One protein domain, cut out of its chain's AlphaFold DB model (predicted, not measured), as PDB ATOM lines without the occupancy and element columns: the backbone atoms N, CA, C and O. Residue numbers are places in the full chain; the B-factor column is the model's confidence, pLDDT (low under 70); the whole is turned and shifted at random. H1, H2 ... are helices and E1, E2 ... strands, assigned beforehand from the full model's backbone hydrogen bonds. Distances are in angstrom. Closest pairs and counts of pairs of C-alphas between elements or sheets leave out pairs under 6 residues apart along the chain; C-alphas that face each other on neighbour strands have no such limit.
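AT A GLANCE: This is residues 26 to 121, 131 to 137 and 317 to 363 of the 363 residues of an uncharacterized protein of Nanosalinarum sp. (strain J07AB56) (UniProt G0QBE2). With little regular structure, this is a loose, only partly closed barrel: the curled antiparallel sheet E1-E2-E5-E4, with the antiparallel pair E3 and E6 across its open side. H1 lies at one end; residues 116 to 121 stick out. Of 150 printed residues 44 are in named elements, mostly strand: E1 E2 E3 H1 H2 E4 E5 E6. It is compact, radius of gyration of the C-alphas 16.5 A, spans 46 by 36 by 27 A.

HOW THE PARTS SIT: Start at E1, residues 29 to 32, a hairpin with E2, 61 to 66; N 30 and O 65 are 2.9 A apart. E5, 334 to 342, is antiparallel to E2, N 62 to O 337 2.8 A, and to E4, 101 to 105, N 102 to O 340 2.8 A. E3, 74 to 79, is antiparallel to E6, 357 to 362; N 76 to O 360 is 2.7 A. H1, 86 to 89, is not on the four-stranded sheet; H2, 97 to 100, only grazes it. Both are too short for O i to N i+4 pairs.

IN THESE COORDINATES: Find C-alpha 29 at (379.986, 246.389, 245.242), where E1 begins; E6 ends at C-alpha 362 (385.090, 238.587, 248.179). E5 runs 25.9 A.

THE WHOLE: Cuts leave C-alphas 121 and 131 20.7 A apart, 137 and 317 8.9 A. Links E1 to E2 and E5 to E6 are long. pLDDT is under 70 in 48 residues, among them 107 to 121.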
ATOM      1  N   VAL A  26     390.674 247.124 242.794       93.44
ATOM      2  CA  VAL A  26     389.739 247.265 243.920       93.44
ATOM      3  C   VAL A  26     388.573 246.299 243.743       93.44
ATOM      4  O   VAL A  26     387.938 246.300 242.693       93.44
ATOM      5  N   ALA A  27     388.261 245.525 244.777       90.62
ATOM      6  CA  ALA A  27     386.988 244.829 244.911       90.62
ATOM      7  C   ALA A  27     385.950 245.788 245.509       90.62
ATOM      8  O   ALA A  27     386.177 246.327 246.595       90.62
ATOM      9  N   ASP A  28     384.840 246.015 244.813       92.12
ATOM     10  CA  ASP A  28     383.776 246.902 245.281       92.12
ATOM     11  C   ASP A  28     382.411 246.404 244.806       92.12
ATOM     12  O   ASP A  28     382.304 245.770 243.754       92.12
ATOM     13  N   VAL A  29     381.377 246.678 245.601       92.50
ATOM     14  CA  VAL A  29     379.986 246.389 245.242       92.50
ATOM     15  C   VAL A  29     379.133 247.629 245.426       92.50
ATOM     16  O   VAL A  29     379.140 248.244 246.493       92.50
ATOM     17  N   ASP A  30     378.358 247.971 244.401       95.44
ATOM     18  CA  ASP A  30     377.285 248.950 244.535       95.44
ATOM     19  C   ASP A  30     375.974 248.235 244.879       95.44
ATOM     20  O   ASP A  30     375.684 247.153 244.365       95.44
ATOM     21  N   ILE A  31     375.202 248.823 245.792       93.31
ATOM     22  CA  ILE A  31     373.961 248.250 246.321       93.31
ATOM     23  C   ILE A  31     372.861 249.294 246.188       93.31
ATOM     24  O   ILE A  31     372.905 250.346 246.834       93.31
ATOM     25  N   ASN A  32     371.830 248.983 245.405       93.44
ATOM     26  CA  ASN A  32     370.750 249.923 245.135       93.44
ATOM     27  C   ASN A  32     369.366 249.237 245.098       93.44
ATOM     28  O   ASN A  32     369.160 248.326 244.307       93.44
ATOM     29  N   PRO A  33     368.372 249.686 245.887       92.12
ATOM     30  CA  PRO A  33     368.450 250.749 246.885       92.12
ATOM     31  C   PRO A  33     369.214 250.321 248.146       92.12
ATOM     32  O   PRO A  33     369.191 249.166 248.554       92.12
ATOM     33  N   THR A  34     369.811 251.292 248.839       89.62
ATOM     34  CA  THR A  34     370.437 251.078 250.160       89.62
ATOM     35  C   THR A  34     369.433 251.018 251.311       89.62
ATOM     36  O   THR A  34     369.793 250.657 252.426       89.62
ATOM     37  N   ASN A  35     368.175 251.395 251.062       86.69
ATOM     38  CA  ASN A  35     367.100 251.359 252.045       86.69
ATOM     39  C   ASN A  35     365.835 250.786 251.410       86.69
ATOM     40  O   ASN A  35     365.378 251.277 250.377       86.69
ATOM     41  N   LEU A  36     365.249 249.798 252.077       85.19
ATOM     42  CA  LEU A  36     363.922 249.276 251.781       85.19
ATOM     43  C   LEU A  36     362.981 249.725 252.898       85.19
ATOM     44  O   LEU A  36     363.258 249.498 254.075       85.19
ATOM     45  N   ASP A  37     361.888 250.384 252.525       84.81
ATOM     46  CA  ASP A  37     360.826 250.774 253.451       84.81
ATOM     47  C   ASP A  37     359.601 249.890 253.211       84.81
ATOM     48  O   ASP A  37     359.242 249.623 252.066       84.81
ATOM     49  N   TYR A  38     358.974 249.419 254.281       78.81
ATOM     50  CA  TYR A  38     357.772 248.583 254.238       78.81
ATOM     51  C   TYR A  38     356.637 249.175 255.107       78.81
ATOM     52  O   TYR A  38     355.764 248.453 255.592       78.81
ATOM     53  N   THR A  39     356.671 250.485 255.377       70.56
ATOM     54  CA  THR A  39     355.783 251.229 256.284       70.56
ATOM     55  C   THR A  39     354.755 252.176 255.630       70.56
ATOM     56  O   THR A  39     353.875 252.691 256.329       70.56
ATOM     57  N   SER A  40     354.836 252.458 254.330       53.78
ATOM     58  CA  SER A  40     354.324 253.683 253.693       53.78
ATOM     59  C   SER A  40     353.411 253.513 252.464       53.78
ATOM     60  O   SER A  40     352.788 254.497 252.052       53.78
ATOM     61  N   ASN A  41     353.142 252.296 251.976       49.59
ATOM     62  CA  ASN A  41     352.136 252.026 250.928       49.59
ATOM     63  C   ASN A  41     350.663 252.101 251.408       49.59
ATOM     64  O   ASN A  41     349.797 251.325 251.005       49.59
ATOM     65  N   GLY A  42     350.338 253.043 252.297       50.66
ATOM     66  CA  GLY A  42     348.979 253.265 252.818       50.66
ATOM     67  C   GLY A  42     348.518 252.259 253.881       50.66
ATOM     68  O   GLY A  42     347.595 252.564 254.640       50.66
ATOM     69  N   PHE A  43     349.204 251.123 254.008       48.88
ATOM     70  CA  PHE A  43     349.118 250.220 255.149       48.88
ATOM     71  C   PHE A  43     350.078 250.723 256.223       48.88
ATOM     72  O   PHE A  43     351.288 250.548 256.135       48.88
ATOM     73  N   ARG A  44     349.551 251.421 257.235       56.84
ATOM     74  CA  ARG A  44     350.353 251.739 258.418       56.84
ATOM     75  C   ARG A  44     350.668 250.423 259.112       56.84
ATOM     76  O   ARG A  44     349.774 249.861 259.742       56.84
ATOM     77  N   ASN A  45     351.941 250.043 259.052       68.00
ATOM     78  CA  ASN A  45     352.526 248.844 259.641       68.00
ATOM     79  C   ASN A  45     352.167 247.549 258.897       68.00
ATOM     80  O   ASN A  45     351.011 247.317 258.546       68.00
ATOM     81  N   ILE A  46     353.166 246.685 258.721       74.38
ATOM     82  CA  ILE A  46     352.973 245.311 258.256       74.38
ATOM     83  C   ILE A  46     352.123 244.579 259.297       74.38
ATOM     84  O   ILE A  46     352.451 244.576 260.489       74.38
ATOM     85  N   GLU A  47     351.018 243.982 258.860       78.56
ATOM     86  CA  GLU A  47     350.181 243.189 259.753       78.56
ATOM     87  C   GLU A  47     350.897 241.869 260.100       78.56
ATOM     88  O   GLU A  47     351.444 241.207 259.215       78.56
ATOM     89  N   PRO A  48     350.912 241.444 261.371       78.69
ATOM     90  CA  PRO A  48     351.467 240.151 261.748       78.69
ATOM     91  C   PRO A  48     350.784 239.005 260.992       78.69
ATOM     92  O   PRO A  48     349.560 238.921 260.943       78.69
ATOM     93  N   GLY A  49     351.584 238.095 260.451       73.50
ATOM     94  CA  GLY A  49     351.163 237.012 259.570       73.50
ATOM     95  C   GLY A  49     351.095 237.392 258.091       73.50
ATOM     96  O   GLY A  49     350.607 236.586 257.308       73.50
ATOM     97  N   THR A  50     351.543 238.589 257.699       76.25
ATOM     98  CA  THR A  50     351.568 238.987 256.286       76.25
ATOM     99  C   THR A  50     352.954 238.853 255.675       76.25
ATOM    100  O   THR A  50     353.972 239.148 256.305       76.25
ATOM    101  N   PHE A  51     352.953 238.407 254.421       81.62
ATOM    102  CA  PHE A  51     354.103 238.365 253.533       81.62
ATOM    103  C   PHE A  51     353.998 239.523 252.536       81.62
ATOM    104  O   PHE A  51     352.951 239.705 251.906       81.62
ATOM    105  N   ASN A  52     355.069 240.301 252.378       83.62
ATOM    106  CA  ASN A  52     355.115 241.398 251.420       83.62
ATOM    107  C   ASN A  52     356.440 241.414 250.643       83.62
ATOM    108  O   ASN A  52     357.497 241.692 251.205       83.62
ATOM    109  N   ALA A  53     356.364 241.156 249.336       83.75
ATOM    110  CA  ALA A  53     357.497 241.160 248.404       83.75
ATOM    111  C   ALA A  53     357.713 242.513 247.703       83.75
ATOM    112  O   ALA A  53     358.477 242.618 246.749       83.75
ATOM    113  N   THR A  54     356.992 243.563 248.100       81.31
ATOM    114  CA  THR A  54     357.130 244.888 247.493       81.31
ATOM    115  C   THR A  54     357.260 245.945 248.578       81.31
ATOM    116  O   THR A  54     356.356 246.148 249.391       81.31
ATOM    117  N   SER A  55     358.404 246.626 248.575       79.12
ATOM    118  CA  SER A  55     358.648 247.803 249.411       79.12
ATOM    119  C   SER A  55     357.764 248.980 248.985       79.12
ATOM    120  O   SER A  55     357.190 249.013 247.892       79.12
ATOM    121  N   ASP A  56     357.672 249.998 249.829       67.25
ATOM    122  CA  ASP A  56     356.794 251.142 249.605       67.25
ATOM    123  C   ASP A  56     357.191 252.036 248.439       67.25
ATOM    124  O   ASP A  56     356.376 252.751 247.860       67.25
ATOM    125  N   THR A  57     358.463 251.994 248.068       71.94
ATOM    126  CA  THR A  57     358.987 252.695 246.899       71.94
ATOM    127  C   THR A  57     358.868 251.854 245.627       71.94
ATOM    128  O   THR A  57     359.426 252.223 244.597       71.94
ATOM    129  N   ASN A  58     358.091 250.764 245.668       80.50
ATOM    130  CA  ASN A  58     357.891 249.790 244.592       80.50
ATOM    131  C   ASN A  58     359.167 249.045 244.177       80.50
ATOM    132  O   ASN A  58     359.243 248.554 243.051       80.50
ATOM    133  N   PHE A  59     360.157 248.934 245.066       85.44
ATOM    134  CA  PHE A  59     361.254 247.994 244.848       85.44
ATOM    135  C   PHE A  59     360.819 246.599 245.283       85.44
ATOM    136  O   PHE A  59     360.258 246.429 246.370       85.44
ATOM    137  N   THR A  60     361.098 245.617 244.437       86.69
ATOM    138  CA  THR A  60     360.913 244.187 244.713       86.69
ATOM    139  C   THR A  60     362.214 243.515 245.150       86.69
ATOM    140  O   THR A  60     362.218 242.328 245.452       86.69
ATOM    141  N   GLY A  61     363.325 244.255 245.179       89.31
ATOM    142  CA  GLY A  61     364.652 243.737 245.473       89.31
ATOM    143  C   GLY A  61     365.713 244.823 245.548       89.31
ATOM    144  O   GLY A  61     365.414 246.012 245.413       89.31
ATOM    145  N   ILE A  62     366.947 244.374 245.740       91.69
ATOM    146  CA  ILE A  62     368.177 245.158 245.677       91.69
ATOM    147  C   ILE A  62     369.015 244.687 244.493       91.69
ATOM    148  O   ILE A  62     369.236 243.495 244.304       91.69
ATOM    149  N   GLU A  63     369.455 245.635 243.685       92.75
ATOM    150  CA  GLU A  63     370.450 245.428 242.646       92.75
ATOM    151  C   GLU A  63     371.836 245.463 243.288       92.75
ATOM    152  O   GLU A  63     372.138 246.349 244.095       92.75
ATOM    153  N   ILE A  64     372.641 244.461 242.956       91.69
ATOM    154  CA  ILE A  64     374.025 244.311 243.386       91.69
ATOM    155  C   ILE A  64     374.868 244.340 242.118       91.69
ATOM    156  O   ILE A  64     374.684 243.487 241.252       91.69
ATOM    157  N   GLU A  65     375.775 245.306 242.013       94.19
ATOM    158  CA  GLU A  65     376.694 245.472 240.883       94.19
ATOM    159  C   GLU A  65     378.138 245.318 241.366       94.19
ATOM    160  O   GLU A  65     378.505 245.878 242.400       94.19
ATOM    161  N   ASN A  66     378.977 244.599 240.617       93.69
ATOM    162  CA  ASN A  66     380.422 244.667 240.812       93.69
ATOM    163  C   ASN A  66     380.940 245.992 240.234       93.69
ATOM    164  O   ASN A  66     381.250 246.094 239.047       93.69
ATOM    165  N   SER A  67     381.031 247.012 241.082       95.62
ATOM    166  CA  SER A  67     381.560 248.334 240.731       95.62
ATOM    167  C   SER A  67     383.093 248.403 240.806       95.62
ATOM    168  O   SER A  67     383.691 249.438 240.487       95.62
ATOM    169  N   GLY A  68     383.732 247.309 241.233       93.75
ATOM    170  CA  GLY A  68     385.174 247.166 241.342       93.75
ATOM    171  C   GLY A  68     385.878 246.960 240.000       93.75
ATOM    172  O   GLY A  68     385.304 247.026 238.919       93.75
ATOM    173  N   SER A  69     387.182 246.712 240.073       93.50
ATOM    174  CA  SER A  69     388.032 246.330 238.943       93.50
ATOM    175  C   SER A  69     388.540 244.888 239.044       93.50
ATOM    176  O   SER A  69     389.400 244.493 238.258       93.50
ATOM    177  N   GLU A  70     388.096 244.148 240.060       94.12
ATOM    178  CA  GLU A  70     388.431 242.746 240.304       94.12
ATOM    179  C   GLU A  70     387.178 241.891 240.163       94.12
ATOM    180  O   GLU A  70     386.065 242.345 240.414       94.12
ATOM    181  N   ASN A  71     387.378 240.647 239.762       91.38
ATOM    182  CA  ASN A  71     386.319 239.660 239.680       91.38
ATOM    183  C   ASN A  71     385.929 239.213 241.096       91.38
ATOM    184  O   ASN A  71     386.812 238.944 241.909       91.38
ATOM    185  N   LEU A  72     384.629 239.137 241.392       87.19
ATOM    186  CA  LEU A  72     384.141 238.619 242.673       87.19
ATOM    187  C   LEU A  72     383.828 237.130 242.534       87.19
ATOM    188  O   LEU A  72     383.208 236.697 241.562       87.19
ATOM    189  N   THR A  73     384.258 236.346 243.514       85.19
ATOM    190  CA  THR A  73     384.058 234.892 243.550       85.19
ATOM    191  C   THR A  73     382.941 234.471 244.494       85.19
ATOM    192  O   THR A  73     382.435 233.358 244.369       85.19
ATOM    193  N   ASP A  74     382.541 235.346 245.418       80.44
ATOM    194  CA  ASP A  74     381.509 235.075 246.415       80.44
ATOM    195  C   ASP A  74     380.827 236.388 246.827       80.44
ATOM    196  O   ASP A  74     381.476 237.422 247.021       80.44
ATOM    197  N   VAL A  75     379.496 236.344 246.916       79.31
ATOM    198  CA  VAL A  75     378.663 237.429 247.441       79.31
ATOM    199  C   VAL A  75     377.737 236.825 248.482       79.31
ATOM    200  O   VAL A  75     376.867 236.021 248.163       79.31
ATOM    201  N   ARG A  76     377.902 237.224 249.738       81.62
ATOM    202  CA  ARG A  76     377.135 236.731 250.881       81.62
ATOM    203  C   ARG A  76     376.158 237.753 251.406       81.62
ATOM    204  O   ARG A  76     376.449 238.948 251.429       81.62
ATOM    205  N   VAL A  77     375.046 237.260 251.935       80.75
ATOM    206  CA  VAL A  77     374.055 238.067 252.646       80.75
ATOM    207  C   VAL A  77     373.952 237.639 254.099       80.75
ATOM    208  O   VAL A  77     373.997 236.453 254.427       80.75
ATOM    209  N   ARG A  78     373.799 238.632 254.976       82.56
ATOM    210  CA  ARG A  78     373.579 238.459 256.411       82.56
ATOM    211  C   ARG A  78     372.525 239.432 256.911       82.56
ATOM    212  O   ARG A  78     372.386 240.522 256.369       82.56
ATOM    213  N   THR A  79     371.837 239.079 257.990       81.12
ATOM    214  CA  THR A  79     370.989 240.019 258.734       81.12
ATOM    215  C   THR A  79     371.506 240.214 260.151       81.12
ATOM    216  O   THR A  79     372.263 239.388 260.667       81.12
ATOM    217  N   THR A  80     371.142 241.325 260.786       74.00
ATOM    218  CA  THR A  80     371.456 241.512 262.203       74.00
ATOM    219  C   THR A  80     370.708 240.474 263.050       74.00
ATOM    220  O   THR A  80     369.478 240.380 263.022       74.00
ATOM    221  N   GLU A  81     371.451 239.703 263.841       69.00
ATOM    222  CA  GLU A  81     370.875 238.736 264.776       69.00
ATOM    223  C   GLU A  81     370.425 239.431 266.073       69.00
ATOM    224  O   GLU A  81     371.108 240.332 266.568       69.00
ATOM    225  N   PRO A  82     369.302 239.012 266.680       65.19
ATOM    226  CA  PRO A  82     368.811 239.633 267.896       65.19
ATOM    227  C   PRO A  82     369.671 239.207 269.093       65.19
ATOM    228  O   PRO A  82     369.981 238.030 269.287       65.19
ATOM    229  N   GLU A  83     370.006 240.155 269.969       65.94
ATOM    230  CA  GLU A  83     370.864 239.870 271.126       65.94
ATOM    231  C   GLU A  83     370.181 238.993 272.195       65.94
ATOM    232  O   GLU A  83     370.859 238.423 273.056       65.94
ATOM    233  N   SER A  84     368.847 238.860 272.190       63.81
ATOM    234  CA  SER A  84     368.097 238.064 273.177       63.81
ATOM    235  C   SER A  84     366.779 237.513 272.623       63.81
ATOM    236  O   SER A  84     366.203 238.139 271.746       63.81
ATOM    237  N   ARG A  85     366.311 236.366 273.165       61.88
ATOM    238  CA  ARG A  85     365.152 235.531 272.749       61.88
ATOM    239  C   ARG A  85     363.891 236.347 272.393       61.88
ATOM    240  O   ARG A  85     362.997 236.484 273.241       61.88
ATOM    241  N   PRO A  86     363.732 236.847 271.163       57.56
ATOM    242  CA  PRO A  86     362.732 237.873 270.954       57.56
ATOM    243  C   PRO A  86     361.379 237.225 270.639       57.56
ATOM    244  O   PRO A  86     360.364 237.564 271.241       57.56
ATOM    245  N   PHE A  87     361.388 236.159 269.834       61.25
ATOM    246  CA  PHE A  87     360.210 235.386 269.415       61.25
ATOM    247  C   PHE A  87     359.551 234.603 270.552       61.25
ATOM    248  O   PHE A  87     358.342 234.365 270.541       61.25
ATOM    249  N   ALA A  88     360.346 234.249 271.560       54.75
ATOM    250  CA  ALA A  88     359.908 233.469 272.705       54.75
ATOM    251  C   ALA A  88     359.131 234.289 273.741       54.75
ATOM    252  O   ALA A  88     358.221 233.778 274.389       54.75
ATOM    253  N   THR A  89     359.548 235.540 273.943       59.22
ATOM    254  CA  THR A  89     359.135 236.355 275.092       59.22
ATOM    255  C   THR A  89     357.971 237.284 274.767       59.22
ATOM    256  O   THR A  89     357.336 237.800 275.684       59.22
ATOM    257  N   GLY A  90     357.691 237.509 273.477       61.41
ATOM    258  CA  GLY A  90     356.730 238.520 273.035       61.41
ATOM    259  C   GLY A  90     357.177 239.950 273.356       61.41
ATOM    260  O   GLY A  90     356.377 240.875 273.246       61.41
ATOM    261  N   VAL A  91     358.432 240.138 273.785       68.81
ATOM    262  CA  VAL A  91     359.006 241.447 274.091       68.81
ATOM    263  C   VAL A  91     359.564 242.021 272.803       68.81
ATOM    264  O   VAL A  91     360.635 241.639 272.335       68.81
ATOM    265  N   SER A  92     358.824 242.961 272.241       67.62
ATOM    266  CA  SER A  92     359.111 243.517 270.933       67.62
ATOM    267  C   SER A  92     360.409 244.270 270.790       67.62
ATOM    268  O   SER A  92     361.022 244.219 269.733       67.62
ATOM    269  N   SER A  93     360.864 244.910 271.864       72.62
ATOM    270  CA  SER A  93     362.150 245.603 271.881       72.62
ATOM    271  C   SER A  93     363.345 244.679 271.633       72.62
ATOM    272  O   SER A  93     364.456 245.171 271.477       72.62
ATOM    273  N   ASN A  94     363.136 243.360 271.643       72.75
ATOM    274  CA  ASN A  94     364.168 242.379 271.344       72.75
ATOM    275  C   ASN A  94     364.139 241.930 269.868       72.75
ATOM    276  O   ASN A  94     365.074 241.258 269.438       72.75
ATOM    277  N   TYR A  95     363.087 242.250 269.099       73.56
ATOM    278  CA  TYR A  95     363.021 241.917 267.674       73.56
ATOM    279  C   TYR A  95     364.003 242.782 266.879       73.56
ATOM    280  O   TYR A  95     364.031 243.998 267.043       73.56
ATOM    281  N   ASP A  96     364.747 242.158 265.967       77.00
ATOM    282  CA  ASP A  96     365.478 242.863 264.913       77.00
ATOM    283  C   ASP A  96     364.795 242.587 263.574       77.00
ATOM    284  O   ASP A  96     364.557 241.420 263.233       77.00
ATOM    285  N   ALA A  97     364.464 243.655 262.836       78.25
ATOM    286  CA  ALA A  97     363.690 243.545 261.606       78.25
ATOM    287  C   ALA A  97     364.385 242.712 260.521       78.25
ATOM    288  O   ALA A  97     363.706 242.122 259.683       78.25
ATOM    289  N   GLY A  98     365.720 242.634 260.557       80.00
ATOM    290  CA  GLY A  98     366.520 241.861 259.615       80.00
ATOM    291  C   GLY A  98     366.127 240.385 259.612       80.00
ATOM    292  O   GLY A  98     366.054 239.778 258.551       80.00
ATOM    293  N   ASN A  99     365.728 239.832 260.761       77.38
ATOM    294  CA  ASN A  99     365.316 238.426 260.875       77.38
ATOM    295  C   ASN A  99     364.017 238.088 260.134       77.38
ATOM    296  O   ASN A  99     363.684 236.912 259.996       77.38
ATOM    297  N   PHE A 100     363.265 239.098 259.699       81.44
ATOM    298  CA  PHE A 100     362.035 238.923 258.930       81.44
ATOM    299  C   PHE A 100     362.246 239.114 257.433       81.44
ATOM    300  O   PHE A 100     361.308 238.899 256.666       81.44
ATOM    301  N   ILE A 101     363.450 239.529 257.028       84.56
ATOM    302  CA  ILE A 101     363.802 239.701 255.627       84.56
ATOM    303  C   ILE A 101     364.048 238.325 255.025       84.56
ATOM    304  O   ILE A 101     364.865 237.534 255.508       84.56
ATOM    305  N   GLN A 102     363.330 238.067 253.946       85.19
ATOM    306  CA  GLN A 102     363.570 236.950 253.065       85.19
ATOM    307  C   GLN A 102     364.141 237.461 251.751       85.19
ATOM    308  O   GLN A 102     363.813 238.557 251.296       85.19
ATOM    309  N   VAL A 103     364.988 236.654 251.139       85.12
ATOM    310  CA  VAL A 103     365.680 236.964 249.902       85.12
ATOM    311  C   VAL A 103     365.494 235.828 248.911       85.12
ATOM    312  O   VAL A 103     365.379 234.665 249.297       85.12
ATOM    313  N   ARG A 104     365.462 236.171 247.629       83.38
ATOM    314  CA  ARG A 104     365.653 235.218 246.537       83.38
ATOM    315  C   ARG A 104     366.266 235.940 245.340       83.38
ATOM    316  O   ARG A 104     365.890 237.066 245.044       83.38
ATOM    317  N   PRO A 105     367.216 235.341 244.641       77.62
ATOM    318  CA  PRO A 105     367.696 235.845 243.363       77.62
ATOM    319  C   PRO A 105     366.607 235.887 242.301       77.62
ATOM    320  O   PRO A 105     365.709 235.046 242.261       77.62
ATOM    321  N   GLN A 106     366.689 236.902 241.447       79.94
ATOM    322  CA  GLN A 106     365.777 237.066 240.325       79.94
ATOM    323  C   GLN A 106     365.916 235.908 239.323       79.94
ATOM    324  O   GLN A 106     367.019 235.437 239.032       79.94
ATOM    325  N   GLU A 107     364.784 235.471 238.763       69.00
ATOM    326  CA  GLU A 107     364.747 234.405 237.757       69.00
ATOM    327  C   GLU A 107     365.662 234.704 236.553       69.00
ATOM    328  O   GLU A 107     365.712 235.823 236.040       69.00
ATOM    329  N   GLY A 108     366.348 233.670 236.055       57.28
ATOM    330  CA  GLY A 108     367.203 233.755 234.862       57.28
ATOM    331  C   GLY A 108     368.672 234.066 235.146       57.28
ATOM    332  O   GLY A 108     369.488 234.033 234.225       57.28
ATOM    333  N   ILE A 109     369.023 234.291 236.409       56.69
ATOM    334  CA  ILE A 109     370.405 234.389 236.859       56.69
ATOM    335  C   ILE A 109     370.824 232.975 237.271       56.69
ATOM    336  O   ILE A 109     370.390 232.467 238.300       56.69
ATOM    337  N   GLY A 110     371.625 232.298 236.438       51.44
ATOM    338  CA  GLY A 110     372.072 230.904 236.638       51.44
ATOM    339  C   GLY A 110     373.035 230.698 237.814       51.44
ATOM    340  O   GLY A 110     373.877 229.809 237.767       51.44
ATOM    341  N   ILE A 111     372.947 231.568 238.816       50.41
ATOM    342  CA  ILE A 111     373.892 231.743 239.915       50.41
ATOM    343  C   ILE A 111     373.370 231.098 241.207       50.41
ATOM    344  O   ILE A 111     374.166 230.756 242.074       50.41
ATOM    345  N   LEU A 112     372.069 230.804 241.291       49.66
ATOM    346  CA  LEU A 112     371.550 229.882 242.293       49.66
ATOM    347  C   LEU A 112     371.081 228.588 241.658       49.66
ATOM    348  O   LEU A 112     369.951 228.466 241.190       49.66
ATOM    349  N   THR A 113     371.924 227.578 241.734       45.72
ATOM    350  CA  THR A 113     371.387 226.295 242.158       45.72
ATOM    351  C   THR A 113     371.389 226.354 243.676       45.72
ATOM    352  O   THR A 113     372.469 226.413 244.269       45.72
ATOM    353  N   SER A 114     370.207 226.365 244.304       43.34
ATOM    354  CA  SER A 114     370.072 225.782 245.645       43.34
ATOM    355  C   SER A 114     370.944 224.519 245.635       43.34
ATOM    356  O   SER A 114     370.828 223.726 244.690       43.34
ATOM    357  N   PRO A 115     371.963 224.403 246.506       43.12
ATOM    358  CA  PRO A 115     372.809 223.227 246.497       43.12
ATOM    359  C   PRO A 115     371.899 222.057 246.819       43.12
ATOM    360  O   PRO A 115     371.530 221.922 247.978       43.12
ATOM    361  N   ASP A 116     371.549 221.290 245.781       43.38
ATOM    362  CA  ASP A 116     370.694 220.106 245.783       43.38
ATOM    363  C   ASP A 116     370.801 219.406 247.143       43.38
ATOM    364  O   ASP A 116     371.789 218.717 247.443       43.38
ATOM    365  N   LEU A 117     369.860 219.737 248.039       40.38
ATOM    366  CA  LEU A 117     369.987 219.447 249.471       40.38
ATOM    367  C   LEU A 117     369.944 217.935 249.722       40.38
ATOM    368  O   LEU A 117     370.445 217.439 250.741       40.38
ATOM    369  N   ASP A 118     369.473 217.190 248.725       42.06
ATOM    370  CA  ASP A 118     369.302 215.751 248.765       42.06
ATOM    371  C   ASP A 118     370.561 215.018 248.275       42.06
ATOM    372  O   ASP A 118     370.854 213.901 248.714       42.06
ATOM    373  N   GLY A 119     371.444 215.687 247.523       40.75
ATOM    374  CA  GLY A 119     372.658 215.084 246.966       40.75
ATOM    375  C   GLY A 119     372.378 214.051 245.874       40.75
ATOM    376  O   GLY A 119     373.272 213.264 245.546       40.75
ATOM    377  N   ASP A 120     371.168 214.059 245.320       41.78
ATOM    378  CA  ASP A 120     370.920 213.460 244.023       41.78
ATOM    379  C   ASP A 120     371.491 214.385 242.936       41.78
ATOM    380  O   ASP A 120     371.809 215.549 243.156       41.78
ATOM    381  N   SER A 121     371.819 213.811 241.780       44.84
ATOM    382  CA  SER A 121     372.339 214.575 240.641       44.84
ATOM    383  C   SER A 121     371.387 215.733 240.341       44.84
ATOM    384  O   SER A 121     370.201 215.424 240.285       44.84
ATOM    385  N   GLY A 131     361.126 229.907 245.830       70.62
ATOM    386  CA  GLY A 131     360.750 230.416 247.145       70.62
ATOM    387  C   GLY A 131     361.609 231.589 247.621       70.62
ATOM    388  O   GLY A 131     362.734 231.793 247.183       70.62
ATOM    389  N   TYR A 132     361.055 232.385 248.532       76.88
ATOM    390  CA  TYR A 132     361.830 233.330 249.333       76.88
ATOM    391  C   TYR A 132     362.430 232.598 250.539       76.88
ATOM    392  O   TYR A 132     361.753 231.788 251.174       76.88
ATOM    393  N   HIS A 133     363.685 232.902 250.874       76.44
ATOM    394  CA  HIS A 133     364.413 232.265 251.972       76.44
ATOM    395  C   HIS A 133     364.866 233.300 252.993       76.44
ATOM    396  O   HIS A 133     365.329 234.380 252.639       76.44
ATOM    397  N   TYR A 134     364.762 232.993 254.282       75.56
ATOM    398  CA  TYR A 134     365.297 233.878 255.315       75.56
ATOM    399  C   TYR A 134     366.817 233.962 255.224       75.56
ATOM    400  O   TYR A 134     367.469 232.928 255.306       75.56
ATOM    401  N   ALA A 135     367.370 235.176 255.161       71.69
ATOM    402  CA  ALA A 135     368.816 235.376 255.039       71.69
ATOM    403  C   ALA A 135     369.616 234.818 256.234       71.69
ATOM    404  O   ALA A 135     370.681 234.242 256.054       71.69
ATOM    405  N   ALA A 136     369.113 234.986 257.464       64.81
ATOM    406  CA  ALA A 136     369.709 234.402 258.671       64.81
ATOM    407  C   ALA A 136     368.712 234.400 259.846       64.81
ATOM    408  O   ALA A 136     368.937 235.035 260.876       64.81
ATOM    409  N   ARG A 137     367.566 233.722 259.703       66.25
ATOM    410  CA  ARG A 137     366.547 233.715 260.764       66.25
ATOM    411  C   ARG A 137     366.896 232.733 261.881       66.25
ATOM    412  O   ARG A 137     366.943 231.523 261.680       66.25
ATOM    413  N   SER A 317     376.271 231.618 259.583       43.75
ATOM    414  CA  SER A 317     375.240 232.659 259.477       43.75
ATOM    415  C   SER A 317     375.304 233.430 258.154       43.75
ATOM    416  O   SER A 317     374.509 234.347 257.946       43.75
ATOM    417  N   LEU A 318     376.246 233.084 257.272       46.31
ATOM    418  CA  LEU A 318     376.414 233.716 255.968       46.31
ATOM    419  C   LEU A 318     375.806 232.840 254.873       46.31
ATOM    420  O   LEU A 318     376.258 231.720 254.657       46.31
ATOM    421  N   GLN A 319     374.816 233.369 254.153       54.91
ATOM    422  CA  GLN A 319     374.293 232.717 252.954       54.91
ATOM    423  C   GLN A 319     375.087 233.152 251.737       54.91
ATOM    424  O   GLN A 319     375.183 234.351 251.481       54.91
ATOM    425  N   ASN A 320     375.626 232.192 250.983       55.41
ATOM    426  CA  ASN A 320     376.281 232.481 249.715       55.41
ATOM    427  C   ASN A 320     375.231 232.631 248.603       55.41
ATOM    428  O   ASN A 320     374.458 231.708 248.349       55.41
ATOM    429  N   LEU A 321     375.198 233.796 247.959       58.56
ATOM    430  CA  LEU A 321     374.342 234.074 246.809       58.56
ATOM    431  C   LEU A 321     374.999 233.712 245.479       58.56
ATOM    432  O   LEU A 321     374.299 233.648 244.475       58.56
ATOM    433  N   VAL A 322     376.322 233.550 245.459       56.66
ATOM    434  CA  VAL A 322     377.132 233.335 244.258       56.66
ATOM    435  C   VAL A 322     378.128 232.220 244.571       56.66
ATOM    436  O   VAL A 322     379.214 232.468 245.083       56.66
ATOM    437  N   ASP A 323     377.753 230.967 244.299       55.03
ATOM    438  CA  ASP A 323     378.665 229.817 244.400       55.03
ATOM    439  C   ASP A 323     379.063 229.358 243.001       55.03
ATOM    440  O   ASP A 323     378.528 228.409 242.420       55.03
ATOM    441  N   THR A 324     379.970 230.110 242.397       47.56
ATOM    442  CA  THR A 324     380.304 229.905 240.998       47.56
ATOM    443  C   THR A 324     381.583 229.108 240.900       47.56
ATOM    444  O   THR A 324     382.681 229.648 240.807       47.56
ATOM    445  N   THR A 325     381.447 227.790 240.811       50.16
ATOM    446  CA  THR A 325     382.580 226.932 240.437       50.16
ATOM    447  C   THR A 325     383.131 227.241 239.032       50.16
ATOM    448  O   THR A 325     384.161 226.670 238.680       50.16
ATOM    449  N   ASN A 326     382.489 228.111 238.223       49.41
ATOM    450  CA  ASN A 326     382.927 228.450 236.856       49.41
ATOM    451  C   ASN A 326     382.494 229.823 236.270       49.41
ATOM    452  O   ASN A 326     382.700 230.035 235.074       49.41
ATOM    453  N   THR A 327     381.907 230.752 237.031       60.94
ATOM    454  CA  THR A 327     381.496 232.077 236.506       60.94
ATOM    455  C   THR A 327     381.763 233.174 237.525       60.94
ATOM    456  O   THR A 327     380.902 233.493 238.332       60.94
ATOM    457  N   GLU A 328     382.968 233.727 237.498       79.50
ATOM    458  CA  GLU A 328     383.314 234.924 238.262       79.50
ATOM    459  C   GLU A 328     382.330 236.072 237.955       79.50
ATOM    460  O   GLU A 328     381.908 236.230 236.812       79.50
ATOM    461  N   PHE A 329     381.952 236.850 238.972       86.25
ATOM    462  CA  PHE A 329     381.109 238.037 238.823       86.25
ATOM    463  C   PHE A 329     382.011 239.208 238.413       86.25
ATOM    464  O   PHE A 329     382.745 239.760 239.239       86.25
ATOM    465  N   GLU A 330     382.050 239.513 237.117       92.12
ATOM    466  CA  GLU A 330     383.021 240.425 236.505       92.12
ATOM    467  C   GLU A 330     382.668 241.902 236.772       92.12
ATOM    468  O   GLU A 330     381.507 242.230 237.014       92.12
ATOM    469  N   PRO A 331     383.637 242.836 236.721       94.31
ATOM    470  CA  PRO A 331     383.364 244.269 236.761       94.31
ATOM    471  C   PRO A 331     382.272 244.713 235.779       94.31
ATOM    472  O   PRO A 331     382.404 244.549 234.563       94.31
ATOM    473  N   GLY A 332     381.223 245.342 236.308       91.56
ATOM    474  CA  GLY A 332     380.036 245.781 235.569       91.56
ATOM    475  C   GLY A 332     378.927 244.730 235.447       91.56
ATOM    476  O   GLY A 332     377.841 245.054 234.951       91.56
ATOM    477  N   ASP A 333     379.158 243.496 235.902       91.44
ATOM    478  CA  ASP A 333     378.071 242.545 236.099       91.44
ATOM    479  C   ASP A 333     377.172 243.017 237.245       91.44
ATOM    480  O   ASP A 333     377.620 243.616 238.226       91.44
ATOM    481  N   HIS A 334     375.881 242.727 237.115       91.44
ATOM    482  CA  HIS A 334     374.878 243.022 238.129       91.44
ATOM    483  C   HIS A 334     373.854 241.895 238.226       91.44
ATOM    484  O   HIS A 334     373.591 241.173 237.259       91.44
ATOM    485  N   PHE A 335     373.254 241.758 239.401       88.25
ATOM    486  CA  PHE A 335     372.108 240.891 239.620       88.25
ATOM    487  C   PHE A 335     371.123 241.524 240.599       88.25
ATOM    488  O   PHE A 335     371.498 242.328 241.452       88.25
ATOM    489  N   THR A 336     369.853 241.135 240.500       88.69
ATOM    490  CA  THR A 336     368.836 241.542 241.474       88.69
ATOM    491  C   THR A 336     368.640 240.438 242.500       88.69
ATOM    492  O   THR A 336     368.303 239.301 242.158       88.69
ATOM    493  N   LEU A 337     368.792 240.793 243.768       88.25
ATOM    494  CA  LEU A 337     368.316 240.014 244.895       88.25
ATOM    495  C   LEU A 337     366.921 240.517 245.265       88.25
ATOM    496  O   LEU A 337     366.769 241.585 245.852       88.25
ATOM    497  N   GLU A 338     365.887 239.769 244.909       89.00
ATOM    498  CA  GLU A 338     364.529 240.067 245.341       89.00
ATOM    499  C   GLU A 338     364.410 239.935 246.861       89.00
ATOM    500  O   GLU A 338     364.984 239.037 247.479       89.00
ATOM    501  N   THR A 339     363.657 240.845 247.472       89.19
ATOM    502  CA  THR A 339     363.528 240.955 248.927       89.19
ATOM    503  C   THR A 339     362.065 240.986 249.328       89.19
ATOM    504  O   THR A 339     361.289 241.795 248.814       89.19
ATOM    505  N   ALA A 340     361.705 240.180 250.315       86.88
ATOM    506  CA  ALA A 340     360.403 240.200 250.951       86.88
ATOM    507  C   ALA A 340     360.545 240.338 252.463       86.88
ATOM    508  O   ALA A 340     361.595 240.060 253.038       86.88
ATOM    509  N   ILE A 341     359.467 240.749 253.113       86.19
ATOM    510  CA  ILE A 341     359.357 240.748 254.565       86.19
ATOM    511  C   ILE A 341     358.168 239.892 254.989       86.19
ATOM    512  O   ILE A 341     357.080 239.989 254.419       86.19
ATOM    513  N   GLU A 342     358.375 239.060 256.004       84.19
ATOM    514  CA  GLU A 342     357.325 238.260 256.626       84.19
ATOM    515  C   GLU A 342     357.359 238.461 258.139       84.19
ATOM    516  O   GLU A 342     358.243 237.955 258.830       84.19
ATOM    517  N   VAL A 343     356.387 239.206 258.669       80.31
ATOM    518  CA  VAL A 343     356.271 239.425 260.116       80.31
ATOM    519  C   VAL A 343     355.463 238.275 260.716       80.31
ATOM    520  O   VAL A 343     354.293 238.138 260.371       80.31
ATOM    521  N   PRO A 344     355.999 237.458 261.639       72.31
ATOM    522  CA  PRO A 344     355.257 236.365 262.242       72.31
ATOM    523  C   PRO A 344     354.101 236.874 263.094       72.31
ATOM    524  O   PRO A 344     354.174 237.930 263.737       72.31
ATOM    525  N   ARG A 345     353.048 236.062 263.180       71.25
ATOM    526  CA  ARG A 345     351.933 236.314 264.098       71.25
ATOM    527  C   ARG A 345     352.392 236.460 265.552       71.25
ATOM    528  O   ARG A 345     353.361 235.849 265.991       71.25
ATOM    529  N   GLY A 346     351.669 237.270 266.322       69.06
ATOM    530  CA  GLY A 346     351.986 237.532 267.731       69.06
ATOM    531  C   GLY A 346     353.059 238.600 267.964       69.06
ATOM    532  O   GLY A 346     353.266 238.994 269.110       69.06
ATOM    533  N   THR A 347     353.694 239.115 266.910       72.88
ATOM    534  CA  THR A 347     354.410 240.398 266.957       72.88
ATOM    535  C   THR A 347     353.375 241.519 267.077       72.88
ATOM    536  O   THR A 347     352.386 241.473 266.349       72.88
ATOM    537  N   ALA A 348     353.520 242.502 267.975       70.56
ATOM    538  CA  ALA A 348     352.570 243.612 267.972       70.56
ATOM    539  C   ALA A 348     352.878 244.581 266.821       70.56
ATOM    540  O   ALA A 348     353.976 244.661 266.276       70.56
ATOM    541  N   VAL A 349     351.851 245.298 266.393       73.81
ATOM    542  CA  VAL A 349     351.950 246.220 265.266       73.81
ATOM    543  C   VAL A 349     352.809 247.430 265.657       73.81
ATOM    544  O   VAL A 349     352.516 248.094 266.649       73.81
ATOM    545  N   GLY A 350     353.833 247.745 264.855       72.25
ATOM    546  CA  GLY A 350     354.745 248.880 265.084       72.25
ATOM    547  C   GLY A 350     355.934 248.582 266.007       72.25
ATOM    548  O   GLY A 350     356.737 249.468 266.281       72.25
ATOM    549  N   ASP A 351     356.052 247.339 266.462       71.38
ATOM    550  CA  ASP A 351     357.133 246.859 267.326       71.38
ATOM    551  C   ASP A 351     358.458 246.626 266.596       71.38
ATOM    552  O   ASP A 351     359.522 246.613 267.210       71.38
ATOM    553  N   ILE A 352     358.383 246.423 265.285       71.44
ATOM    554  CA  ILE A 352     359.531 246.212 264.415       71.44
ATOM    555  C   ILE A 352     359.718 247.500 263.626       71.44
ATOM    556  O   ILE A 352     358.859 247.859 262.820       71.44
ATOM    557  N   SER A 353     360.819 248.206 263.872       73.38
ATOM    558  CA  SER A 353     361.073 249.495 263.223       73.38
ATOM    559  C   SER A 353     362.246 249.473 262.254       73.38
ATOM    560  O   SER A 353     362.187 250.155 261.238       73.38
ATOM    561  N   GLN A 354     363.328 248.760 262.584       79.25
ATOM    562  CA  GLN A 354     364.573 248.763 261.813       79.25
ATOM    563  C   GLN A 354     365.317 247.437 261.971       79.25
ATOM    564  O   GLN A 354     365.211 246.764 262.995       79.25
ATOM    565  N   GLY A 355     366.070 247.090 260.938       78.25
ATOM    566  CA  GLY A 355     366.982 245.958 260.876       78.25
ATOM    567  C   GLY A 355     367.935 246.182 259.713       78.25
ATOM    568  O   GLY A 355     367.718 247.096 258.912       78.25
ATOM    569  N   SER A 356     369.003 245.395 259.634       83.25
ATOM    570  CA  SER A 356     369.972 245.530 258.547       83.25
ATOM    571  C   SER A 356     370.142 244.224 257.786       83.25
ATOM    572  O   SER A 356     370.125 243.144 258.379       83.25
ATOM    573  N   LEU A 357     370.288 244.362 256.471       84.25
ATOM    574  CA  LEU A 357     370.770 243.339 255.560       84.25
ATOM    575  C   LEU A 357     372.169 243.785 255.120       84.25
ATOM    576  O   LEU A 357     372.325 244.883 254.591       84.25
ATOM    577  N   SER A 358     373.186 242.973 255.377       86.12
ATOM    578  CA  SER A 358     374.565 243.234 254.979       86.12
ATOM    579  C   SER A 358     374.921 242.330 253.812       86.12
ATOM    580  O   SER A 358     374.768 241.115 253.916       86.12
ATOM    581  N   ILE A 359     375.452 242.918 252.745       84.50
ATOM    582  CA  ILE A 359     376.064 242.191 251.634       84.50
ATOM    583  C   ILE A 359     377.577 242.268 251.801       84.50
ATOM    584  O   ILE A 359     378.123 243.334 252.088       84.50
ATOM    585  N   ARG A 360     378.257 241.136 251.658       86.12
ATOM    586  CA  ARG A 360     379.716 241.043 251.674       86.12
ATOM    587  C   ARG A 360     380.160 240.358 250.397       86.12
ATOM    588  O   ARG A 360     379.684 239.268 250.128       86.12
ATOM    589  N   ALA A 361     381.080 240.964 249.660       83.38
ATOM    590  CA  ALA A 361     381.696 240.333 248.501       83.38
ATOM    591  C   ALA A 361     383.171 240.030 248.763       83.38
ATOM    592  O   ALA A 361     383.838 240.753 249.513       83.38
ATOM    593  N   THR A 362     383.675 238.964 248.152       84.31
ATOM    594  CA  THR A 362     385.090 238.587 248.179       84.31
ATOM    595  C   THR A 362     385.583 238.223 246.783       84.31
ATOM    596  O   THR A 362     384.806 237.779 245.938       84.31
ATOM    597  N   THR A 363     386.877 238.437 246.555       84.00
ATOM    598  CA  THR A 363     387.610 238.125 245.316       84.00
ATOM    599  C   THR A 363     388.300 236.785 245.391       84.00
ATOM    600  O   THR A 363     388.954 236.542 246.434       84.00
TER     601      THR A 363